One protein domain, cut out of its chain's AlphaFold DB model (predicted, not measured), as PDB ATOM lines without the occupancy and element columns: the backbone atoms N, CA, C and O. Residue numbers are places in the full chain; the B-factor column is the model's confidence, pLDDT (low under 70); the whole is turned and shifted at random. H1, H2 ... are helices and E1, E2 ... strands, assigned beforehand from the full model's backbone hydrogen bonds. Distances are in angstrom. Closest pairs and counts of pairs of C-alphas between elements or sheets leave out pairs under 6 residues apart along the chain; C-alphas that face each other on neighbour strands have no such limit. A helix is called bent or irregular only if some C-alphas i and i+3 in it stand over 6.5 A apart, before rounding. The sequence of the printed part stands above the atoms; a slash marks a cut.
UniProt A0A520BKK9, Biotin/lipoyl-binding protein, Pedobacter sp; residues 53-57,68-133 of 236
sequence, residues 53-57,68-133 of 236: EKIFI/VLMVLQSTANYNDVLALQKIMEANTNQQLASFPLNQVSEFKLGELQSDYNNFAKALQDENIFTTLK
ATOM      1  N   GLU A  53      18.512 -33.178   5.883       86.50
ATOM      2  CA  GLU A  53      17.464 -33.577   6.826       86.50
ATOM      3  C   GLU A  53      16.511 -32.412   7.107       86.50
ATOM      4  O   GLU A  53      15.292 -32.573   7.050       86.50
ATOM      5  N   LYS A  54      17.061 -31.223   7.395       86.25
ATOM      6  CA  LYS A  54      16.290 -30.011   7.707       86.25
ATOM      7  C   LYS A  54      16.956 -28.763   7.140       86.25
ATOM      8  O   LYS A  54      18.178 -28.634   7.161       86.25
ATOM      9  N   ILE A  55      16.133 -27.819   6.693       88.81
ATOM     10  CA  ILE A  55      16.542 -26.473   6.276       88.81
ATOM     11  C   ILE A  55      15.828 -25.485   7.199       88.81
ATOM     12  O   ILE A  55      14.614 -25.580   7.371       88.81
ATOM     13  N   PHE A  56      16.577 -24.564   7.807       86.06
ATOM     14  CA  PHE A  56      16.046 -23.595   8.776       86.06
ATOM     15  C   PHE A  56      15.885 -22.187   8.203       86.06
ATOM     16  O   PHE A  56      15.299 -21.329   8.861       86.06
ATOM     17  N   ILE A  57      16.397 -21.945   6.996       88.69
ATOM     18  CA  ILE A  57      16.416 -20.627   6.362       88.69
ATOM     19  C   ILE A  57      15.558 -20.571   5.100       88.69
ATOM     20  O   ILE A  57      15.317 -21.584   4.441       88.69
ATOM     21  N   VAL A  68      22.653 -21.751  12.523       86.75
ATOM     22  CA  VAL A  68      22.529 -23.037  11.834       86.75
ATOM     23  C   VAL A  68      21.571 -22.882  10.656       86.75
ATOM     24  O   VAL A  68      20.372 -22.695  10.837       86.75
ATOM     25  N   LEU A  69      22.105 -22.979   9.439       88.00
ATOM     26  CA  LEU A  69      21.335 -22.793   8.202       88.00
ATOM     27  C   LEU A  69      20.601 -24.073   7.779       88.00
ATOM     28  O   LEU A  69      19.442 -24.043   7.360       88.00
ATOM     29  N   MET A  70      21.281 -25.213   7.896       86.25
ATOM     30  CA  MET A  70      20.774 -26.527   7.509       86.25
ATOM     31  C   MET A  70      21.412 -27.627   8.357       86.25
ATOM     32  O   MET A  70      22.532 -27.474   8.843       86.25
ATOM     33  N   VAL A  71      20.712 -28.751   8.483       87.00
ATOM     34  CA  VAL A  71      21.221 -29.982   9.091       87.00
ATOM     35  C   VAL A  71      21.214 -31.078   8.039       87.00
ATOM     36  O   VAL A  71      20.200 -31.338   7.383       87.00
ATOM     37  N   LEU A  72      22.377 -31.698   7.871       87.06
ATOM     38  CA  LEU A  72      22.554 -32.881   7.044       87.06
ATOM     39  C   LEU A  72      22.235 -34.131   7.862       87.06
ATOM     40  O   LEU A  72      22.447 -34.154   9.074       87.06
ATOM     41  N   GLN A  73      21.767 -35.170   7.182       84.25
ATOM     42  CA  GLN A  73      21.461 -36.452   7.790       84.25
ATOM     43  C   GLN A  73      22.728 -37.028   8.433       84.25
ATOM     44  O   GLN A  73      23.746 -37.226   7.762       84.25
ATOM     45  N   SER A  74      22.642 -37.300   9.733       84.00
ATOM     46  CA  SER A  74      23.700 -37.896  10.547       84.00
ATOM     47  C   SER A  74      23.126 -38.995  11.441       84.00
ATOM     48  O   SER A  74      21.918 -39.085  11.656       84.00
ATOM     49  N   THR A  75      23.995 -39.860  11.962       84.38
ATOM     50  CA  THR A  75      23.645 -40.816  13.025       84.38
ATOM     51  C   THR A  75      23.472 -40.126  14.381       84.38
ATOM     52  O   THR A  75      22.906 -40.717  15.302       84.38
ATOM     53  N   ALA A  76      23.946 -38.883  14.503       87.19
ATOM     54  CA  ALA A  76      23.777 -38.043  15.676       87.19
ATOM     55  C   ALA A  76      22.438 -37.294  15.654       87.19
ATOM     56  O   ALA A  76      21.976 -36.830  14.611       87.19
ATOM     57  N   ASN A  77      21.846 -37.103  16.828       88.12
ATOM     58  CA  ASN A  77      20.722 -36.203  17.013       88.12
ATOM     59  C   ASN A  77      21.236 -34.764  17.150       88.12
ATOM     60  O   ASN A  77      21.927 -34.420  18.107       88.12
ATOM     61  N   TYR A  78      20.846 -33.909  16.208       85.69
ATOM     62  CA  TYR A  78      21.218 -32.496  16.178       85.69
ATOM     63  C   TYR A  78      20.951 -31.745  17.495       85.69
ATOM     64  O   TYR A  78      21.793 -30.964  17.938       85.69
ATOM     65  N   ASN A  79      19.802 -31.988  18.136       88.19
ATOM     66  CA  ASN A  79      19.446 -31.289  19.373       88.19
ATOM     67  C   ASN A  79      20.390 -31.666  20.523       88.19
ATOM     68  O   ASN A  79      20.771 -30.801  21.310       88.19
ATOM     69  N   ASP A  80      20.787 -32.936  20.582       89.31
ATOM     70  CA  ASP A  80      21.663 -33.470  21.625       89.31
ATOM     71  C   ASP A  80      23.092 -32.932  21.455       89.31
ATOM     72  O   ASP A  80      23.736 -32.536  22.425       89.31
ATOM     73  N   VAL A  81      23.564 -32.826  20.207       88.31
ATOM     74  CA  VAL A  81      24.873 -32.235  19.887       88.31
ATOM     75  C   VAL A  81      24.916 -30.751  20.262       88.31
ATOM     76  O   VAL A  81      25.877 -30.304  20.887       88.31
ATOM     77  N   LEU A  82      23.863 -29.984  19.957       87.94
ATOM     78  CA  LEU A  82      23.778 -28.582  20.380       87.94
ATOM     79  C   LEU A  82      23.691 -28.423  21.901       87.94
ATOM     80  O   LEU A  82      24.255 -27.479  22.456       87.94
ATOM     81  N   ALA A  83      22.971 -29.316  22.583       88.88
ATOM     82  CA  ALA A  83      22.903 -29.314  24.038       88.88
ATOM     83  C   ALA A  83      24.286 -29.582  24.647       88.88
ATOM     84  O   ALA A  83      24.706 -28.843  25.537       88.88
ATOM     85  N   LEU A  84      25.024 -30.565  24.118       88.31
ATOM     86  CA  LEU A  84      26.397 -30.851  24.530       88.31
ATOM     87  C   LEU A  84      27.311 -29.640  24.331       88.31
ATOM     88  O   LEU A  84      28.030 -29.269  25.256       88.31
ATOM     89  N   GLN A  85      27.244 -28.984  23.169       87.38
ATOM     90  CA  GLN A  85      28.043 -27.789  22.899       87.38
ATOM     91  C   GLN A  85      27.803 -26.700  23.956       87.38
ATOM     92  O   GLN A  85      28.759 -26.170  24.518       87.38
ATOM     93  N   LYS A  86      26.538 -26.415  24.292       87.12
ATOM     94  CA  LYS A  86      26.195 -25.427  25.330       87.12
ATOM     95  C   LYS A  86      26.723 -25.816  26.708       87.12
ATOM     96  O   LYS A  86      27.199 -24.955  27.444       87.12
ATOM     97  N   ILE A  87      26.642 -27.100  27.065       85.50
ATOM     98  CA  ILE A  87      27.173 -27.607  28.338       85.50
ATOM     99  C   ILE A  87      28.697 -27.443  28.371       85.50
ATOM    100  O   ILE A  87      29.236 -27.007  29.388       85.50
ATOM    101  N   MET A  88      29.396 -27.741  27.275       83.19
ATOM    102  CA  MET A  88      30.848 -27.563  27.185       83.19
ATOM    103  C   MET A  88      31.259 -26.090  27.281       83.19
ATOM    104  O   MET A  88      32.183 -25.762  28.022       83.19
ATOM    105  N   GLU A  89      30.550 -25.198  26.587       82.81
ATOM    106  CA  GLU A  89      30.795 -23.753  26.647       82.81
ATOM    107  C   GLU A  89      30.587 -23.198  28.061       82.81
ATOM    108  O   GLU A  89      31.372 -22.364  28.502       82.81
ATOM    109  N   ALA A  90      29.598 -23.699  28.808       81.06
ATOM    110  CA  ALA A  90      29.341 -23.274  30.184       81.06
ATOM    111  C   ALA A  90      30.406 -23.745  31.196       81.06
ATOM    112  O   ALA A  90      30.607 -23.094  32.218       81.06
ATOM    113  N   ASN A  91      31.101 -24.856  30.931       73.31
ATOM    114  CA  ASN A  91      31.986 -25.523  31.898       73.31
ATOM    115  C   ASN A  91      33.487 -25.268  31.653       73.31
ATOM    116  O   ASN A  91      34.333 -26.092  31.997       73.31
ATOM    117  N   THR A  92      33.858 -24.123  31.077       62.94
ATOM    118  CA  THR A  92      35.141 -23.975  30.371       62.94
ATOM    119  C   THR A  92      36.431 -23.918  31.197       62.94
ATOM    120  O   THR A  92      37.456 -23.758  30.555       62.94
ATOM    121  N   ASN A  93      36.470 -24.040  32.537       58.19
ATOM    122  CA  ASN A  93      37.760 -24.236  33.256       58.19
ATOM    123  C   ASN A  93      37.697 -24.485  34.779       58.19
ATOM    124  O   ASN A  93      38.698 -24.901  35.349       58.19
ATOM    125  N   GLN A  94      36.585 -24.224  35.477       58.28
ATOM    126  CA  GLN A  94      36.541 -24.328  36.956       58.28
ATOM    127  C   GLN A  94      35.490 -25.308  37.497       58.28
ATOM    128  O   GLN A  94      35.371 -25.481  38.706       58.28
ATOM    129  N   GLN A  95      34.736 -25.963  36.612       64.31
ATOM    130  CA  GLN A  95      33.563 -26.775  36.958       64.31
ATOM    131  C   GLN A  95      33.543 -28.139  36.254       64.31
ATOM    132  O   GLN A  95      32.501 -28.782  36.162       64.31
ATOM    133  N   LEU A  96      34.703 -28.624  35.796       68.75
ATOM    134  CA  LEU A  96      34.832 -29.959  35.197       68.75
ATOM    135  C   LEU A  96      34.324 -31.060  36.145       68.75
ATOM    136  O   LEU A  96      33.608 -31.951  35.704       68.75
ATOM    137  N   ALA A  97      34.578 -30.934  37.451       65.81
ATOM    138  CA  ALA A  97      34.066 -31.858  38.466       65.81
ATOM    139  C   ALA A  97      32.525 -31.875  38.582       65.81
ATOM    140  O   ALA A  97      31.950 -32.862  39.027       65.81
ATOM    141  N   SER A  98      31.838 -30.803  38.170       69.88
ATOM    142  CA  SER A  98      30.370 -30.707  38.171       69.88
ATOM    143  C   SER A  98      29.740 -30.975  36.802       69.88
ATOM    144  O   SER A  98      28.557 -30.690  36.604       69.88
ATOM    145  N   PHE A  99      30.505 -31.505  35.844       81.31
ATOM    146  CA  PHE A  99      29.970 -31.835  34.530       81.31
ATOM    147  C   PHE A  99      28.852 -32.893  34.657       81.31
ATOM    148  O   PHE A  99      29.065 -33.944  35.270       81.31
ATOM    149  N   PRO A 100      27.659 -32.667  34.075       81.69
ATOM    150  CA  PRO A 100      26.505 -33.549  34.243       81.69
ATOM    151  C   PRO A 100      26.607 -34.799  33.350       81.69
ATOM    152  O   PRO A 100      25.844 -34.965  32.397       81.69
ATOM    153  N   LEU A 101      27.533 -35.710  33.674       82.12
ATOM    154  CA  LEU A 101      27.781 -36.949  32.918       82.12
ATOM    155  C   LEU A 101      26.508 -37.787  32.712       82.12
ATOM    156  O   LEU A 101      26.292 -38.318  31.624       82.12
ATOM    157  N   ASN A 102      25.639 -37.842  33.724       81.06
ATOM    158  CA  ASN A 102      24.387 -38.607  33.689       81.06
ATOM    159  C   ASN A 102      23.366 -38.053  32.685       81.06
ATOM    160  O   ASN A 102      22.563 -38.799  32.139       81.06
ATOM    161  N   GLN A 103      23.366 -36.738  32.454       81.56
ATOM    162  CA  GLN A 103      22.446 -36.121  31.499       81.56
ATOM    163  C   GLN A 103      22.924 -36.358  30.064       81.56
ATOM    164  O   GLN A 103      22.126 -36.620  29.171       81.56
ATOM    165  N   VAL A 104      24.238 -36.274  29.849       82.88
ATOM    166  CA  VAL A 104      24.845 -36.398  28.521       82.88
ATOM    167  C   VAL A 104      25.002 -37.867  28.102       82.88
ATOM    168  O   VAL A 104      25.064 -38.159  26.913       82.88
ATOM    169  N   SER A 105      24.985 -38.827  29.035       80.62
ATOM    170  CA  SER A 105      25.045 -40.259  28.698       80.62
ATOM    171  C   SER A 105      23.864 -40.765  27.865       80.62
ATOM    172  O   SER A 105      23.995 -41.783  27.192       80.62
ATOM    173  N   GLU A 106      22.722 -40.073  27.893       84.69
ATOM    174  CA  GLU A 106      21.541 -40.433  27.094       84.69
ATOM    175  C   GLU A 106      21.560 -39.829  25.679       84.69
ATOM    176  O   GLU A 106      20.725 -40.173  24.838       84.69
ATOM    177  N   PHE A 107      22.505 -38.927  25.401       89.19
ATOM    178  CA  PHE A 107      22.569 -38.200  24.139       89.19
ATOM    179  C   PHE A 107      23.011 -39.111  23.000       89.19
ATOM    180  O   PHE A 107      23.944 -39.903  23.127       89.19
ATOM    181  N   LYS A 108      22.373 -38.953  21.838       88.12
ATOM    182  CA  LYS A 108      22.775 -39.660  20.618       88.12
ATOM    183  C   LYS A 108      23.771 -38.807  19.847       88.12
ATOM    184  O   LYS A 108      23.382 -38.020  18.988       88.12
ATOM    185  N   LEU A 109      25.059 -38.970  20.140       87.94
ATOM    186  CA  LEU A 109      26.125 -38.127  19.578       87.94
ATOM    187  C   LEU A 109      26.717 -38.659  18.260       87.94
ATOM    188  O   LEU A 109      27.553 -37.994  17.648       87.94
ATOM    189  N   GLY A 110      26.284 -39.839  17.805       87.25
ATOM    190  CA  GLY A 110      26.756 -40.448  16.560       87.25
ATOM    191  C   GLY A 110      28.270 -40.660  16.575       87.25
ATOM    192  O   GLY A 110      28.796 -41.332  17.460       87.25
ATOM    193  N   GLU A 111      28.976 -40.070  15.613       85.31
ATOM    194  CA  GLU A 111      30.439 -40.172  15.488       85.31
ATOM    195  C   GLU A 111      31.192 -39.592  16.701       85.31
ATOM    196  O   GLU A 111      32.230 -40.121  17.086       85.31
ATOM    197  N   LEU A 112      30.628 -38.579  17.371       87.75
ATOM    198  CA  LEU A 112      31.233 -37.945  18.553       87.75
ATOM    199  C   LEU A 112      31.090 -38.785  19.832       87.75
ATOM    200  O   LEU A 112      31.657 -38.443  20.870       87.75
ATOM    201  N   GLN A 113      30.335 -39.887  19.788       88.69
ATOM    202  CA  GLN A 113      30.085 -40.721  20.963       88.69
ATOM    203  C   GLN A 113      31.379 -41.316  21.531       88.69
ATOM    204  O   GLN A 113      31.520 -41.427  22.748       88.69
ATOM    205  N   SER A 114      32.326 -41.701  20.669       89.06
ATOM    206  CA  SER A 114      33.595 -42.289  21.112       89.06
ATOM    207  C   SER A 114      34.439 -41.277  21.885       89.06
ATOM    208  O   SER A 114      34.917 -41.589  22.977       89.06
ATOM    209  N   ASP A 115      34.543 -40.052  21.369       89.56
ATOM    210  CA  ASP A 115      35.284 -38.968  22.015       89.56
ATOM    211  C   ASP A 115      34.652 -38.581  23.354       89.56
ATOM    212  O   ASP A 115      35.356 -38.451  24.359       89.56
ATOM    213  N   TYR A 116      33.318 -38.491  23.402       89.88
ATOM    214  CA  TYR A 116      32.594 -38.253  24.649       89.88
ATOM    215  C   TYR A 116      32.849 -39.358  25.682       89.88
ATOM    216  O   TYR A 116      33.136 -39.057  26.836       89.88
ATOM    217  N   ASN A 117      32.791 -40.631  25.283       88.81
ATOM    218  CA  ASN A 117      33.023 -41.748  26.200       88.81
ATOM    219  C   ASN A 117      34.452 -41.730  26.768       88.81
ATOM    220  O   ASN A 117      34.646 -42.008  27.951       88.81
ATOM    221  N   ASN A 118      35.445 -41.376  25.947       89.25
ATOM    222  CA  ASN A 118      36.829 -41.226  26.396       89.25
ATOM    223  C   ASN A 118      36.968 -40.082  27.410       89.25
ATOM    224  O   ASN A 118      37.601 -40.261  28.450       89.25
ATOM    225  N   PHE A 119      36.339 -38.936  27.140       89.12
ATOM    226  CA  PHE A 119      36.299 -37.806  28.067       89.12
ATOM    227  C   PHE A 119      35.599 -38.165  29.387       89.12
ATOM    228  O   PHE A 119      36.155 -37.935  30.459       89.12
ATOM    229  N   ALA A 120      34.410 -38.767  29.316       87.88
ATOM    230  CA  ALA A 120      33.625 -39.171  30.478       87.88
ATOM    231  C   ALA A 120      34.402 -40.141  31.373       87.88
ATOM    232  O   ALA A 120      34.422 -39.980  32.591       87.88
ATOM    233  N   LYS A 121      35.094 -41.108  30.758       87.81
ATOM    234  CA  LYS A 121      35.973 -42.033  31.469       87.81
ATOM    235  C   LYS A 121      37.121 -41.300  32.158       87.81
ATOM    236  O   LYS A 121      37.319 -41.502  33.348       87.81
ATOM    237  N   ALA A 122      37.836 -40.432  31.443       86.75
ATOM    238  CA  ALA A 122      38.950 -39.680  32.019       86.75
ATOM    239  C   ALA A 122      38.509 -38.813  33.213       86.75
ATOM    240  O   ALA A 122      39.196 -38.764  34.230       86.75
ATOM    241  N   LEU A 123      37.336 -38.180  33.121       86.25
ATOM    242  CA  LEU A 123      36.772 -37.381  34.207       86.25
ATOM    243  C   LEU A 123      36.336 -38.240  35.404       86.25
ATOM    244  O   LEU A 123      36.487 -37.838  36.557       86.25
ATOM    245  N   GLN A 124      35.778 -39.424  35.150       84.25
ATOM    246  CA  GLN A 124      35.410 -40.359  36.209       84.25
ATOM    247  C   GLN A 124      36.649 -40.922  36.919       84.25
ATOM    248  O   GLN A 124      36.652 -41.004  38.147       84.25
ATOM    249  N   ASP A 125      37.694 -41.265  36.164       82.44
ATOM    250  CA  ASP A 125      38.969 -41.745  36.696       82.44
ATOM    251  C   ASP A 125      39.628 -40.674  37.588       82.44
ATOM    252  O   ASP A 125      40.109 -40.993  38.675       82.44
ATOM    253  N   GLU A 126      39.569 -39.397  37.193       81.38
ATOM    254  CA  GLU A 126      40.055 -38.265  37.997       81.38
ATOM    255  C   GLU A 126      39.259 -38.087  39.303       81.38
ATOM    256  O   GLU A 126      39.853 -38.011  40.382       81.38
ATOM    257  N   ASN A 127      37.923 -38.128  39.248       79.31
ATOM    258  CA  ASN A 127      37.081 -38.044  40.450       79.31
ATOM    259  C   ASN A 127      37.324 -39.219  41.413       79.31
ATOM    260  O   ASN A 127      37.330 -39.059  42.636       79.31
ATOM    261  N   ILE A 128      37.519 -40.422  40.867       76.31
ATOM    262  CA  ILE A 128      37.862 -41.617  41.639       76.31
ATOM    263  C   ILE A 128      39.227 -41.442  42.306       76.31
ATOM    264  O   ILE A 128      39.360 -41.717  43.500       76.31
ATOM    265  N   PHE A 129      40.224 -40.959  41.567       72.44
ATOM    266  CA  PHE A 129      41.571 -40.731  42.075       72.44
ATOM    267  C   PHE A 129      41.587 -39.719  43.229       72.44
ATOM    268  O   PHE A 129      42.172 -39.991  44.281       72.44
ATOM    269  N   THR A 130      40.879 -38.597  43.075       71.81
ATOM    270  CA  THR A 130      40.783 -37.551  44.106       71.81
ATOM    271  C   THR A 130      40.002 -38.001  45.341       71.81
ATOM    272  O   THR A 130      40.384 -37.658  46.462       71.81
ATOM    273  N   THR A 131      38.943 -38.797  45.166       67.06
ATOM    274  CA  THR A 131      38.079 -39.246  46.272       67.06
ATOM    275  C   THR A 131      38.685 -40.405  47.057       67.06
ATOM    276  O   THR A 131      38.656 -40.401  48.288       67.06
ATOM    277  N   LEU A 132      39.203 -41.422  46.363       62.38
ATOM    278  CA  LEU A 132      39.638 -42.663  47.002       62.38
ATOM    279  C   LEU A 132      41.088 -42.632  47.471       62.38
ATOM    280  O   LEU A 132      41.442 -43.528  48.236       62.38
ATOM    281  N   LYS A 133      41.904 -41.652  47.036       63.19
ATOM    282  CA  LYS A 133      43.351 -41.570  47.323       63.19
ATOM    283  C   LYS A 133      43.966 -42.971  47.416       63.19
ATOM    284  O   LYS A 133      44.377 -43.389  48.498       63.19
TER     285      LYS A 133
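What this domain is: This is residues 53 to 57 and 68 to 133 of the 236 residues of the protein "Biotin/lipoyl-binding protein" of Pedobacter sp (UniProt A0A520BKK9). This is a loose, drawn-out rod made mostly of helix: a tiny two-stranded ribbon, E1 and E2, makes one end, and beyond it the helices H1 and H3 spread from each other like an open wedge, with the short helix H2 near both. H3, the longest helix, runs lengthwise, and its last residues, with Lys 133 after them, stick out as residues 128 to 133 at the other end. The printed part has 71 residues with two named strands and three named helices, in the order E1, E2, H1, H2, H3, and the sheet E1 - E2 is antiparallel. The class is mostly helix, the radius of gyration of the C-alphas is 14.6 A, and the C-alphas span 52 by 22 by 15 A.

How they stand to each other: Start at E1, residues 53 to 55, and look across to E2, residues 70 to 72: these neighbour strands are antiparallel, at 168 degrees. There you find N 53 and O 71 at 2.9 A and N 71 and O 54 at 2.9 A, both within hydrogen-bond range. A tight link of 5 residues leads from E2 to H1, residues 78 to 90, and the closest C-alphas of the two, those of Val 71 and Tyr 78, are 7.5 A apart. Next comes H2, residues 101 to 104, close to H1 but not clearly touching; their closest C-alphas are Leu 84 and Val 104, 7.0 A apart. H2 is also close to H3, residues 110 to 132, but not clearly touching, with the closest C-alphas, Leu 101 and Ala 120, 6.7 A apart. H1 and H3 are apart. In H1 every O i to N i+4 pair is within hydrogen-bond range, in H3 17 of 19 are, and H2 is too short for such a pair.

Where its parts are: Find C-alpha 53 at (17.464, -33.577, 6.826), where E1 begins; E1 and E2 have 3 residues each. Go on to C-alpha 78 at (21.218, -32.496, 16.178), from which H1 runs 18.6 A to C-alpha 90. H2 covers 5.3 A from Leu 101 to Val 104. H3 runs 33.1 A from Gly 110 to C-alpha 132 at (39.638, -42.663, 47.002). H3 is irregular, but only just: C-alphas 111 and 114 are 6.8 A apart.

The domain as a whole: The two C-alphas farthest apart, those of Ile 57 and Lys 133, are 53.3 A apart. Look for the cut after Ile 57: residues 58 to 67 are not printed, and C-alphas 57 and 68 are 8.6 A apart across it. Of the links that are printed whole, none is long. In the B-factor column the mean pLDDT of the printed part is 82.2, and the model's confidence is under 70 at residues 92 to 98 and 131 to 133.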